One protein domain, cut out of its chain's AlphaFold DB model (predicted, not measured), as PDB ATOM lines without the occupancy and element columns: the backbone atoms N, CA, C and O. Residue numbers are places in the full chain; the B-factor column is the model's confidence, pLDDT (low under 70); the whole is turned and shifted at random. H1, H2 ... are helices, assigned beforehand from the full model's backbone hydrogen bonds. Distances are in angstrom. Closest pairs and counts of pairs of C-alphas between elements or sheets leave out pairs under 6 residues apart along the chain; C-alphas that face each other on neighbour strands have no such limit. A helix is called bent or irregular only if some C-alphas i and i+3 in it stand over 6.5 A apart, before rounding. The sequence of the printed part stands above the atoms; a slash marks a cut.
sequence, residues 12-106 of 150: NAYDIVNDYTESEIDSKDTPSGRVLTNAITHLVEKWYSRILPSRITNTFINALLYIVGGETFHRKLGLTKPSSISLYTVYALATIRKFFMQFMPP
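AT A GLANCE: This is residues 12 to 106 of the 150 residues of the protein "Hypothetical protein" of Didymodactylos carnosus (UniProt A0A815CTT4). A helical hairpin of H2 and a kinked H3 makes the body, with H3 turning sharply near residue 70. Two arms stick out from it: residues 12 to 17 of H1, and residues 92 to 106, of which 92 to 103 belong to H4, while residues 86 to 90 of H4 pack on H3. The printed part has 95 residues with four named helices, H1 to H4 in order along the chain, and no named strand; the class is all helix. It is only just loose, close to compact, with a radius of gyration of the C-alphas of 15.4 A and spans of 43 by 33 by 27 A.

HOW THE PARTS SIT: Start at H1, residues 12 to 22, and look to Glu 22, where it meets H3, residues 54 to 77: H1 and H3 only just touch, with 3 pairs of C-alphas within 8 A. The closest C-alphas there are those of Glu 22 and Thr 72, 7.0 A apart; H3 takes part with residues 72 to 73 alone, and the two lines are about perpendicular at 84 degrees. Next comes H2, residues 31 to 48, which is apart from H1. H2 and H3 form a helical hairpin and touch, opposite ways at a shallow tilt of 32 degrees, only just short of steep; their closest C-alphas, of Glu 45 and Thr 57, are 6.0 A apart. H3 is the hub, touching the three other helices. H4, residues 84 to 103, touches H3 with residues 86 to 90 alone, meeting residues 59 to 67 of H3. There the closest C-alphas are those of Ala 63 and Leu 87, 5.6 A apart, and the lines are about perpendicular at 79 degrees. H4 is apart from H1 and from H2. The helix packing is mostly crossed, only just, with 1 of 3 touching pairs at a shallow tilt. In H1 and H2 every O i to N i+4 pair is within hydrogen-bond range; in H3 it is 17 of 20 and in H4 15 of 16.

IN THESE COORDINATES: Find C-alpha 12 at (239.210, 237.155, 238.541); from there H1 runs 15.3 A to C-alpha 22. H2 goes from C-alpha 31 at (249.876, 214.853, 256.677) to C-alpha 48, 26.0 A. H3, from C-alpha 54 to C-alpha 77, measures 20.1 A; it is irregular, with C-alphas 68 and 71 9.4 A apart, and has a kink of 123 degrees near residue 70. H4 runs 29.2 A from C-alpha 84 to C-alpha 103 at (235.872, 254.623, 265.712).

THE WHOLE: The two C-alphas farthest apart are those of Ile 25 and Phe 103, 44.4 A. The printed part has no cut; the link from H2 to H3 is tight, and those from H1 to H2 and from H3 to H4 are short. The mean pLDDT of the printed part is 78.5; look for values under 70 at residues 24 to 25, residue 27 and residues 103 to 106.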
ATOM      1  N   ASN A  12     238.171 238.025 239.087       81.19
ATOM      2  CA  ASN A  12     239.210 237.155 238.541       81.19
ATOM      3  C   ASN A  12     240.101 236.571 239.657       81.19
ATOM      4  O   ASN A  12     240.505 235.419 239.605       81.19
ATOM      5  N   ALA A  13     240.358 237.349 240.714       79.94
ATOM      6  CA  ALA A  13     241.058 236.852 241.896       79.94
ATOM      7  C   ALA A  13     240.259 235.765 242.637       79.94
ATOM      8  O   ALA A  13     240.847 234.774 243.064       79.94
ATOM      9  N   TYR A  14     238.940 235.931 242.784       78.50
ATOM     10  CA  TYR A  14     238.088 234.903 243.387       78.50
ATOM     11  C   TYR A  14     238.027 233.635 242.537       78.50
ATOM     12  O   TYR A  14     238.133 232.548 243.097       78.50
ATOM     13  N   ASP A  15     237.917 233.773 241.217       81.94
ATOM     14  CA  ASP A  15     237.862 232.640 240.292       81.94
ATOM     15  C   ASP A  15     239.166 231.816 240.367       81.94
ATOM     16  O   ASP A  15     239.111 230.617 240.617       81.94
ATOM     17  N   ILE A  16     240.342 232.463 240.338       83.00
ATOM     18  CA  ILE A  16     241.647 231.784 240.506       83.00
ATOM     19  C   ILE A  16     241.746 231.041 241.848       83.00
ATOM     20  O   ILE A  16     242.260 229.923 241.917       83.00
ATOM     21  N   VAL A  17     241.293 231.668 242.938       79.50
ATOM     22  CA  VAL A  17     241.337 231.048 244.271       79.50
ATOM     23  C   VAL A  17     240.384 229.858 244.350       79.50
ATOM     24  O   VAL A  17     240.743 228.842 244.946       79.50
ATOM     25  N   ASN A  18     239.198 229.960 243.750       78.19
ATOM     26  CA  ASN A  18     238.240 228.861 243.699       78.19
ATOM     27  C   ASN A  18     238.800 227.693 242.886       78.19
ATOM     28  O   ASN A  18     238.846 226.584 243.414       78.19
ATOM     29  N   ASP A  19     239.336 227.952 241.693       81.38
ATOM     30  CA  ASP A  19     239.956 226.935 240.835       81.38
ATOM     31  C   ASP A  19     241.085 226.197 241.570       81.38
ATOM     32  O   ASP A  19     241.147 224.963 241.585       81.38
ATOM     33  N   TYR A  20     241.947 226.944 242.270       78.19
ATOM     34  CA  TYR A  20     243.009 226.364 243.092       78.19
ATOM     35  C   TYR A  20     242.458 225.531 244.257       78.19
ATOM     36  O   TYR A  20     242.958 224.446 244.547       78.19
ATOM     37  N   THR A  21     241.431 226.032 244.946       74.62
ATOM     38  CA  THR A  21     240.844 225.373 246.125       74.62
ATOM     39  C   THR A  21     240.054 224.122 245.743       74.62
ATOM     40  O   THR A  21     239.952 223.181 246.536       74.62
ATOM     41  N   GLU A  22     239.499 224.075 244.535       75.94
ATOM     42  CA  GLU A  22     238.811 222.907 243.996       75.94
ATOM     43  C   GLU A  22     239.802 221.844 243.511       75.94
ATOM     44  O   GLU A  22     239.603 220.669 243.839       75.94
ATOM     45  N   SER A  23     240.922 222.242 242.888       74.44
ATOM     46  CA  SER A  23     241.985 221.338 242.415       74.44
ATOM     47  C   SER A  23     242.407 220.312 243.480       74.44
ATOM     48  O   SER A  23     242.843 220.640 244.590       74.44
ATOM     49  N   GLU A  24     242.255 219.025 243.161       67.06
ATOM     50  CA  GLU A  24     242.669 217.917 244.037       67.06
ATOM     51  C   GLU A  24     244.182 217.676 244.019       67.06
ATOM     52  O   GLU A  24     244.716 217.039 244.928       67.06
ATOM     53  N   ILE A  25     244.870 218.194 243.000       67.88
ATOM     54  CA  ILE A  25     246.314 218.038 242.812       67.88
ATOM     55  C   ILE A  25     247.051 219.109 243.618       67.88
ATOM     56  O   ILE A  25     247.932 218.780 244.413       67.88
ATOM     57  N   ASP A  26     246.648 220.371 243.467       71.69
ATOM     58  CA  ASP A  26     247.374 221.509 244.044       71.69
ATOM     59  C   ASP A  26     246.997 221.771 245.505       71.69
ATOM     60  O   ASP A  26     247.845 222.123 246.325       71.69
ATOM     61  N   SER A  27     245.733 221.539 245.873       67.12
ATOM     62  CA  SER A  27     245.249 221.706 247.247       67.12
ATOM     63  C   SER A  27     245.067 220.360 247.971       67.12
ATOM     64  O   SER A  27     244.165 220.190 248.802       67.12
ATOM     65  N   LYS A  28     245.897 219.369 247.636       75.94
ATOM     66  CA  LYS A  28     245.809 218.027 248.213       75.94
ATOM     67  C   LYS A  28     245.975 218.058 249.735       75.94
ATOM     68  O   LYS A  28     246.859 218.727 250.271       75.94
ATOM     69  N   ASP A  29     245.159 217.271 250.429       74.25
ATOM     70  CA  ASP A  29     245.346 217.024 251.855       74.25
ATOM     71  C   ASP A  29     246.669 216.280 252.090       74.25
ATOM     72  O   ASP A  29     246.926 215.217 251.517       74.25
ATOM     73  N   THR A  30     247.528 216.862 252.926       81.69
ATOM     74  CA  THR A  30     248.833 216.298 253.266       81.69
ATOM     75  C   THR A  30     248.949 216.117 254.778       81.69
ATOM     76  O   THR A  30     248.503 216.979 255.544       81.69
ATOM     77  N   PRO A  31     249.619 215.047 255.250       78.94
ATOM     78  CA  PRO A  31     249.876 214.853 256.677       78.94
ATOM     79  C   PRO A  31     250.582 216.056 257.318       78.94
ATOM     80  O   PRO A  31     250.220 216.488 258.410       78.94
ATOM     81  N   SER A  32     251.543 216.653 256.608       80.44
ATOM     82  CA  SER A  32     252.253 217.858 257.049       80.44
ATOM     83  C   SER A  32     251.331 219.076 257.151       80.44
ATOM     84  O   SER A  32     251.440 219.834 258.113       80.44
ATOM     85  N   GLY A  33     250.390 219.241 256.212       79.69
ATOM     86  CA  GLY A  33     249.376 220.295 256.261       79.69
ATOM     87  C   GLY A  33     248.464 220.166 257.480       79.69
ATOM     88  O   GLY A  33     248.223 221.152 258.175       79.69
ATOM     89  N   ARG A  34     248.036 218.943 257.821       78.31
ATOM     90  CA  ARG A  34     247.246 218.681 259.038       78.31
ATOM     91  C   ARG A  34     248.015 219.016 260.313       78.31
ATOM     92  O   ARG A  34     247.472 219.674 261.198       78.31
ATOM     93  N   VAL A  35     249.281 218.605 260.403       83.44
ATOM     94  CA  VAL A  35     250.140 218.927 261.556       83.44
ATOM     95  C   VAL A  35     250.316 220.439 261.698       83.44
ATOM     96  O   VAL A  35     250.200 220.959 262.806       83.44
ATOM     97  N   LEU A  36     250.532 221.154 260.590       82.25
ATOM     98  CA  LEU A  36     250.658 222.609 260.601       82.25
ATOM     99  C   LEU A  36     249.361 223.291 261.059       82.25
ATOM    100  O   LEU A  36     249.407 224.147 261.942       82.25
ATOM    101  N   THR A  37     248.206 222.885 260.527       81.12
ATOM    102  CA  THR A  37     246.896 223.408 260.951       81.12
ATOM    103  C   THR A  37     246.650 223.169 262.440       81.12
ATOM    104  O   THR A  37     246.216 224.080 263.150       81.12
ATOM    105  N   ASN A  38     246.992 221.984 262.951       81.06
ATOM    106  CA  ASN A  38     246.870 221.665 264.374       81.06
ATOM    107  C   ASN A  38     247.825 222.504 265.235       81.06
ATOM    108  O   ASN A  38     247.422 223.021 266.274       81.06
ATOM    109  N   ALA A  39     249.071 222.694 264.795       80.69
ATOM    110  CA  ALA A  39     250.050 223.516 265.506       80.69
ATOM    111  C   ALA A  39     249.615 224.988 265.583       80.69
ATOM    112  O   ALA A  39     249.721 225.611 266.640       80.69
ATOM    113  N   ILE A  40     249.073 225.531 264.489       82.81
ATOM    114  CA  ILE A  40     248.510 226.888 264.457       82.81
ATOM    115  C   ILE A  40     247.298 226.979 265.387       82.81
ATOM    116  O   ILE A  40     247.206 227.918 266.175       82.81
ATOM    117  N   THR A  41     246.403 225.991 265.347       80.56
ATOM    118  CA  THR A  41     245.225 225.931 266.227       80.56
ATOM    119  C   THR A  41     245.646 225.962 267.697       80.56
ATOM    120  O   THR A  41     245.199 226.832 268.442       80.56
ATOM    121  N   HIS A  42     246.599 225.116 268.095       79.12
ATOM    122  CA  HIS A  42     247.142 225.102 269.455       79.12
ATOM    123  C   HIS A  42     247.841 226.405 269.853       79.12
ATOM    124  O   HIS A  42     247.754 226.830 271.008       79.12
ATOM    125  N   LEU A  43     248.538 227.063 268.923       81.50
ATOM    126  CA  LEU A  43     249.155 228.357 269.197       81.50
ATOM    127  C   LEU A  43     248.088 229.407 269.528       81.50
ATOM    128  O   LEU A  43     248.227 230.134 270.513       81.50
ATOM    129  N   VAL A  44     247.011 229.454 268.742       79.31
ATOM    130  CA  VAL A  44     245.881 230.361 268.974       79.31
ATOM    131  C   VAL A  44     245.189 230.026 270.296       79.31
ATOM    132  O   VAL A  44     244.967 230.923 271.109       79.31
ATOM    133  N   GLU A  45     244.929 228.748 270.576       79.81
ATOM    134  CA  GLU A  45     244.406 228.314 271.874       79.81
ATOM    135  C   GLU A  45     245.265 228.810 273.033       79.81
ATOM    136  O   GLU A  45     244.736 229.363 273.994       79.81
ATOM    137  N   LYS A  46     246.591 228.674 272.943       79.00
ATOM    138  CA  LYS A  46     247.504 229.123 273.997       79.00
ATOM    139  C   LYS A  46     247.407 230.630 274.231       79.00
ATOM    140  O   LYS A  46     247.403 231.055 275.384       79.00
ATOM    141  N   TRP A  47     247.282 231.428 273.170       78.94
ATOM    142  CA  TRP A  47     247.131 232.886 273.273       78.94
ATOM    143  C   TRP A  47     245.829 233.291 273.964       78.94
ATOM    144  O   TRP A  47     245.831 234.198 274.797       78.94
ATOM    145  N   TYR A  48     244.731 232.603 273.655       76.62
ATOM    146  CA  TYR A  48     243.410 232.922 274.199       76.62
ATOM    147  C   TYR A  48     243.055 232.158 275.477       76.62
ATOM    148  O   TYR A  48     242.094 232.537 276.142       76.62
ATOM    149  N   SER A  49     243.850 231.163 275.878       75.62
ATOM    150  CA  SER A  49     243.614 230.295 277.047       75.62
ATOM    151  C   SER A  49     243.387 231.051 278.358       75.62
ATOM    152  O   SER A  49     242.682 230.572 279.241       75.62
ATOM    153  N   ARG A  50     243.961 232.254 278.483       75.06
ATOM    154  CA  ARG A  50     243.817 233.113 279.665       75.06
ATOM    155  C   ARG A  50     242.467 233.834 279.737       75.06
ATOM    156  O   ARG A  50     242.091 234.303 280.803       75.06
ATOM    157  N   ILE A  51     241.775 233.962 278.609       79.12
ATOM    158  CA  ILE A  51     240.541 234.749 278.464       79.12
ATOM    159  C   ILE A  51     239.352 233.831 278.171       79.12
ATOM    160  O   ILE A  51     238.236 234.100 278.608       79.12
ATOM    161  N   LEU A  52     239.580 232.740 277.438       80.38
ATOM    162  CA  LEU A  52     238.547 231.849 276.936       80.38
ATOM    163  C   LEU A  52     238.911 230.382 277.209       80.38
ATOM    164  O   LEU A  52     240.051 229.972 276.983       80.38
ATOM    165  N   PRO A  53     237.932 229.553 277.607       84.50
ATOM    166  CA  PRO A  53     238.087 228.105 277.631       84.50
ATOM    167  C   PRO A  53     238.532 227.548 276.267       84.50
ATOM    168  O   PRO A  53     238.020 227.956 275.219       84.50
ATOM    169  N   SER A  54     239.424 226.551 276.272       77.62
ATOM    170  CA  SER A  54     239.951 225.914 275.046       77.62
ATOM    171  C   SER A  54     238.839 225.379 274.129       77.62
ATOM    172  O   SER A  54     238.877 225.612 272.924       77.62
ATOM    173  N   ARG A  55     237.764 224.791 274.677       80.88
ATOM    174  CA  ARG A  55     236.610 224.326 273.875       80.88
ATOM    175  C   ARG A  55     235.944 225.444 273.067       80.88
ATOM    176  O   ARG A  55     235.573 225.233 271.913       80.88
ATOM    177  N   ILE A  56     235.800 226.626 273.665       81.56
ATOM    178  CA  ILE A  56     235.208 227.789 272.994       81.56
ATOM    179  C   ILE A  56     236.164 228.289 271.913       81.56
ATOM    180  O   ILE A  56     235.739 228.561 270.793       81.56
ATOM    181  N   THR A  57     237.460 228.325 272.219       81.25
ATOM    182  CA  THR A  57     238.496 228.751 271.274       81.25
ATOM    183  C   THR A  57     238.575 227.822 270.060       81.25
ATOM    184  O   THR A  57     238.548 228.308 268.936       81.25
ATOM    185  N   ASN A  58     238.543 226.500 270.250       81.19
ATOM    186  CA  ASN A  58     238.490 225.535 269.144       81.19
ATOM    187  C   ASN A  58     237.224 225.670 268.305       81.19
ATOM    188  O   ASN A  58     237.295 225.636 267.081       81.19
ATOM    189  N   THR A  59     236.068 225.863 268.944       81.94
ATOM    190  CA  THR A  59     234.808 226.087 268.222       81.94
ATOM    191  C   THR A  59     234.895 227.348 267.364       81.94
ATOM    192  O   THR A  59     234.460 227.350 266.214       81.94
ATOM    193  N   PHE A  60     235.504 228.407 267.900       82.44
ATOM    194  CA  PHE A  60     235.705 229.663 267.191       82.44
ATOM    195  C   PHE A  60     236.693 229.524 266.028       82.44
ATOM    196  O   PHE A  60     236.395 229.980 264.929       82.44
ATOM    197  N   ILE A  61     237.835 228.861 266.239       83.31
ATOM    198  CA  ILE A  61     238.827 228.597 265.187       83.31
ATOM    199  C   ILE A  61     238.198 227.761 264.072       83.31
ATOM    200  O   ILE A  61     238.318 228.126 262.909       83.31
ATOM    201  N   ASN A  62     237.465 226.700 264.414       84.31
ATOM    202  CA  ASN A  62     236.776 225.855 263.441       84.31
ATOM    203  C   ASN A  62     235.734 226.648 262.630       84.31
ATOM    204  O   ASN A  62     235.673 226.551 261.409       84.31
ATOM    205  N   ALA A  63     234.940 227.498 263.288       84.00
ATOM    206  CA  ALA A  63     233.997 228.376 262.597       84.00
ATOM    207  C   ALA A  63     234.704 229.391 261.681       84.00
ATOM    208  O   ALA A  63     234.235 229.663 260.578       84.00
ATOM    209  N   LEU A  64     235.848 229.927 262.106       81.94
ATOM    210  CA  LEU A  64     236.618 230.901 261.338       81.94
ATOM    211  C   LEU A  64     237.301 230.265 260.121       81.94
ATOM    212  O   LEU A  64     237.269 230.846 259.038       81.94
ATOM    213  N   LEU A  65     237.848 229.057 260.269       82.19
ATOM    214  CA  LEU A  65     238.389 228.271 259.159       82.19
ATOM    215  C   LEU A  65     237.304 227.929 258.132       82.19
ATOM    216  O   LEU A  65     237.570 228.014 256.937       82.19
ATOM    217  N   TYR A  66     236.076 227.643 258.571       81.75
ATOM    218  CA  TYR A  66     234.947 227.432 257.662       81.75
ATOM    219  C   TYR A  66     234.549 228.703 256.905       81.75
ATOM    220  O   TYR A  66     234.238 228.641 255.722       81.75
ATOM    221  N   ILE A  67     234.553 229.865 257.567       80.62
ATOM    222  CA  ILE A  67     234.207 231.145 256.929       80.62
ATOM    223  C   ILE A  67     235.265 231.548 255.896       80.62
ATOM    224  O   ILE A  67     234.914 232.041 254.828       80.62
ATOM    225  N   VAL A  68     236.547 231.362 256.215       78.06
ATOM    226  CA  VAL A  68     237.661 231.796 255.356       78.06
ATOM    227  C   VAL A  68     237.954 230.788 254.249       78.06
ATOM    228  O   VAL A  68     238.148 231.183 253.105       78.06
ATOM    229  N   GLY A  69     238.016 229.500 254.587       72.69
ATOM    230  CA  GLY A  69     238.352 228.431 253.646       72.69
ATOM    231  C   GLY A  69     237.145 227.840 252.918       72.69
ATOM    232  O   GLY A  69     237.313 227.142 251.922       72.69
ATOM    233  N   GLY A  70     235.927 228.095 253.393       77.94
ATOM    234  CA  GLY A  70     234.718 227.518 252.820       77.94
ATOM    235  C   GLY A  70     234.547 226.023 253.111       77.94
ATOM    236  O   GLY A  70     235.301 225.383 253.851       77.94
ATOM    237  N   GLU A  71     233.504 225.449 252.512       79.50
ATOM    238  CA  GLU A  71     233.106 224.054 252.731       79.50
ATOM    239  C   GLU A  71     234.096 223.049 252.120       79.50
ATOM    240  O   GLU A  71     234.370 222.003 252.714       79.50
ATOM    241  N   THR A  72     234.694 223.385 250.975       75.62
ATOM    242  CA  THR A  72     235.694 222.563 250.275       75.62
ATOM    243  C   THR A  72     236.958 222.368 251.109       75.62
ATOM    244  O   THR A  72     237.434 221.239 251.245       75.62
ATOM    245  N   PHE A  73     237.460 223.434 251.733       75.06
ATOM    246  CA  PHE A  73     238.625 223.387 252.614       75.06
ATOM    247  C   PHE A  73     238.366 222.559 253.879       75.06
ATOM    248  O   PHE A  73     239.178 221.709 254.247       75.06
ATOM    249  N   HIS A  74     237.203 222.738 254.514       79.06
ATOM    250  CA  HIS A  74     236.818 221.944 255.685       79.06
ATOM    251  C   HIS A  74     236.683 220.457 255.374       79.06
ATOM    252  O   HIS A  74     237.157 219.622 256.149       79.06
ATOM    253  N   ARG A  75     236.101 220.126 254.215       79.06
ATOM    254  CA  ARG A  75     236.020 218.748 253.730       79.06
ATOM    255  C   ARG A  75     237.413 218.150 253.531       79.06
ATOM    256  O   ARG A  75     237.658 217.046 254.004       79.06
ATOM    257  N   LYS A  76     238.330 218.883 252.886       75.81
ATOM    258  CA  LYS A  76     239.708 218.420 252.625       75.81
ATOM    259  C   LYS A  76     240.500 218.197 253.920       75.81
ATOM    260  O   LYS A  76     241.206 217.201 254.037       75.81
ATOM    261  N   LEU A  77     240.316 219.043 254.933       72.62
ATOM    262  CA  LEU A  77     240.942 218.860 256.249       72.62
ATOM    263  C   LEU A  77     240.229 217.838 257.150       72.62
ATOM    264  O   LEU A  77     240.734 217.516 258.227       72.62
ATOM    265  N   GLY A  78     239.075 217.299 256.749       74.69
ATOM    266  CA  GLY A  78     238.272 216.402 257.588       74.69
ATOM    267  C   GLY A  78     237.795 217.054 258.891       74.69
ATOM    268  O   GLY A  78     237.635 216.367 259.898       74.69
ATOM    269  N   LEU A  79     237.621 218.379 258.893       77.62
ATOM    270  CA  LEU A  79     237.113 219.116 260.047       77.62
ATOM    271  C   LEU A  79     235.590 218.990 260.119       77.62
ATOM    272  O   LEU A  79     234.895 218.947 259.103       77.62
ATOM    273  N   THR A  80     235.051 218.947 261.336       80.44
ATOM    274  CA  THR A  80     233.602 218.891 261.536       80.44
ATOM    275  C   THR A  80     232.963 220.214 261.134       80.44
ATOM    276  O   THR A  80     233.459 221.295 261.464       80.44
ATOM    277  N   LYS A  81     231.834 220.146 260.416       83.06
ATOM    278  CA  LYS A  81     231.083 221.341 260.025       83.06
ATOM    279  C   LYS A  81     230.649 222.100 261.290       83.06
ATOM    280  O   LYS A  81     230.007 221.501 262.157       83.06
ATOM    281  N   PRO A  82     231.010 223.385 261.431       83.06
ATOM    282  CA  PRO A  82     230.636 224.168 262.599       83.06
ATOM    283  C   PRO A  82     229.120 224.383 262.635       83.06
ATOM    284  O   PRO A  82     228.455 224.445 261.601       83.06
ATOM    285  N   SER A  83     228.560 224.506 263.840       86.50
ATOM    286  CA  SER A  83     227.129 224.763 264.005       86.50
ATOM    287  C   SER A  83     226.763 226.157 263.491       86.50
ATOM    288  O   SER A  83     227.551 227.100 263.621       86.50
ATOM    289  N   SER A  84     225.544 226.331 262.978       85.19
ATOM    290  CA  SER A  84     225.074 227.636 262.489       85.19
ATOM    291  C   SER A  84     225.186 228.727 263.558       85.19
ATOM    292  O   SER A  84     225.578 229.848 263.258       85.19
ATOM    293  N   ILE A  85     224.932 228.381 264.827       85.00
ATOM    294  CA  ILE A  85     225.076 229.296 265.968       85.00
ATOM    295  C   ILE A  85     226.516 229.808 266.070       85.00
ATOM    296  O   ILE A  85     226.730 231.014 266.180       85.00
ATOM    297  N   SER A  86     227.511 228.920 265.987       81.94
ATOM    298  CA  SER A  86     228.921 229.321 266.060       81.94
ATOM    299  C   SER A  86     229.311 230.268 264.921       81.94
ATOM    300  O   SER A  86     229.960 231.281 265.176       81.94
ATOM    301  N   LEU A  87     228.819 230.020 263.701       85.00
ATOM    302  CA  LEU A  87     229.042 230.894 262.549       85.00
ATOM    303  C   LEU A  87     228.442 232.286 262.767       85.00
ATOM    304  O   LEU A  87     229.156 233.278 262.639       85.00
ATOM    305  N   TYR A  88     227.168 232.377 263.164       86.31
ATOM    306  CA  TYR A  88     226.526 233.667 263.448       86.31
ATOM    307  C   TYR A  88     227.239 234.437 264.557       86.31
ATOM    308  O   TYR A  88     227.402 235.651 264.457       86.31
ATOM    309  N   THR A  89     227.720 233.735 265.584       83.81
ATOM    310  CA  THR A  89     228.455 234.357 266.692       83.81
ATOM    311  C   THR A  89     229.773 234.968 266.206       83.81
ATOM    312  O   THR A  89     230.100 236.102 266.560       83.81
ATOM    313  N   VAL A  90     230.514 234.258 265.346       84.00
ATOM    314  CA  VAL A  90     231.759 234.767 264.746       84.00
ATOM    315  C   VAL A  90     231.480 235.948 263.817       84.00
ATOM    316  O   VAL A  90     232.179 236.960 263.896       84.00
ATOM    317  N   TYR A  91     230.431 235.877 262.993       83.44
ATOM    318  CA  TYR A  91     230.014 236.990 262.133       83.44
ATOM    319  C   TYR A  91     229.612 238.233 262.934       83.44
ATOM    320  O   TYR A  91     230.020 239.347 262.592       83.44
ATOM    321  N   ALA A  92     228.862 238.057 264.022       81.69
ATOM    322  CA  ALA A  92     228.488 239.146 264.916       81.69
ATOM    323  C   ALA A  92     229.734 239.791 265.541       81.69
ATOM    324  O   ALA A  92     229.901 241.006 265.459       81.69
ATOM    325  N   LEU A  93     230.665 238.989 266.067       83.25
ATOM    326  CA  LEU A  93     231.934 239.478 266.618       83.25
ATOM    327  C   LEU A  93     232.786 240.215 265.577       83.25
ATOM    328  O   LEU A  93     233.358 241.262 265.883       83.25
ATOM    329  N   ALA A  94     232.857 239.714 264.343       81.50
ATOM    330  CA  ALA A  94     233.574 240.375 263.255       81.50
ATOM    331  C   ALA A  94     232.931 241.719 262.876       81.50
ATOM    332  O   ALA A  94     233.639 242.701 262.644       81.50
ATOM    333  N   THR A  95     231.599 241.785 262.871       80.88
ATOM    334  CA  THR A  95     230.837 243.010 262.585       80.88
ATOM    335  C   THR A  95     231.037 244.048 263.684       80.88
ATOM    336  O   THR A  95     231.357 245.200 263.394       80.88
ATOM    337  N   ILE A  96     230.951 243.623 264.946       82.00
ATOM    338  CA  ILE A  96     231.243 244.452 266.118       82.00
ATOM    339  C   ILE A  96     232.678 244.974 266.043       82.00
ATOM    340  O   ILE A  96     232.908 246.174 266.181       82.00
ATOM    341  N   ARG A  97     233.655 244.111 265.741       79.38
ATOM    342  CA  ARG A  97     235.049 244.529 265.549       79.38
ATOM    343  C   ARG A  97     235.180 245.563 264.434       79.38
ATOM    344  O   ARG A  97     235.891 246.546 264.621       79.38
ATOM    345  N   LYS A  98     234.529 245.354 263.287       79.56
ATOM    346  CA  LYS A  98     234.555 246.297 262.159       79.56
ATOM    347  C   LYS A  98     233.986 247.653 262.570       79.56
ATOM    348  O   LYS A  98     234.603 248.665 262.265       79.56
ATOM    349  N   PHE A  99     232.879 247.655 263.309       79.69
ATOM    350  CA  PHE A  99     232.284 248.858 263.881       79.69
ATOM    351  C   PHE A  99     233.264 249.565 264.830       79.69
ATOM    352  O   PHE A  99     233.592 250.724 264.610       79.69
ATOM    353  N   PHE A 100     233.852 248.862 265.803       74.00
ATOM    354  CA  PHE A 100     234.861 249.448 266.700       74.00
ATOM    355  C   PHE A 100     236.101 249.977 265.964       74.00
ATOM    356  O   PHE A 100     236.642 251.014 266.343       74.00
ATOM    357  N   MET A 101     236.546 249.307 264.897       71.31
ATOM    358  CA  MET A 101     237.683 249.761 264.086       71.31
ATOM    359  C   MET A 101     237.370 251.000 263.235       71.31
ATOM    360  O   MET A 101     238.307 251.638 262.774       71.31
ATOM    361  N   GLN A 102     236.099 251.365 263.033       73.75
ATOM    362  CA  GLN A 102     235.727 252.641 262.404       73.75
ATOM    363  C   GLN A 102     235.885 253.826 263.366       73.75
ATOM    364  O   GLN A 102     236.164 254.935 262.921       73.75
ATOM    365  N   PHE A 103     235.735 253.592 264.675       69.88
ATOM    366  CA  PHE A 103     235.872 254.623 265.712       69.88
ATOM    367  C   PHE A 103     237.269 254.685 266.336       69.88
ATOM    368  O   PHE A 103     237.622 255.687 266.954       69.88
ATOM    369  N   MET A 104     238.084 253.640 266.180       56.91
ATOM    370  CA  MET A 104     239.505 253.714 266.505       56.91
ATOM    371  C   MET A 104     240.277 254.255 265.300       56.91
ATOM    372  O   MET A 104     240.154 253.689 264.214       56.91
ATOM    373  N   PRO A 105     241.120 255.293 265.460       53.44
ATOM    374  CA  PRO A 105     242.033 255.667 264.393       53.44
ATOM    375  C   PRO A 105     242.871 254.432 264.024       53.44
ATOM    376  O   PRO A 105     243.261 253.673 264.926       53.44
ATOM    377  N   PRO A 106     243.164 254.193 262.729       52.41
ATOM    378  CA  PRO A 106     244.113 253.156 262.360       52.41
ATOM    379  C   PRO A 106     245.367 253.382 263.200       52.41
ATOM    380  O   PRO A 106     245.813 254.522 263.347       52.41
TER     381      PRO A 106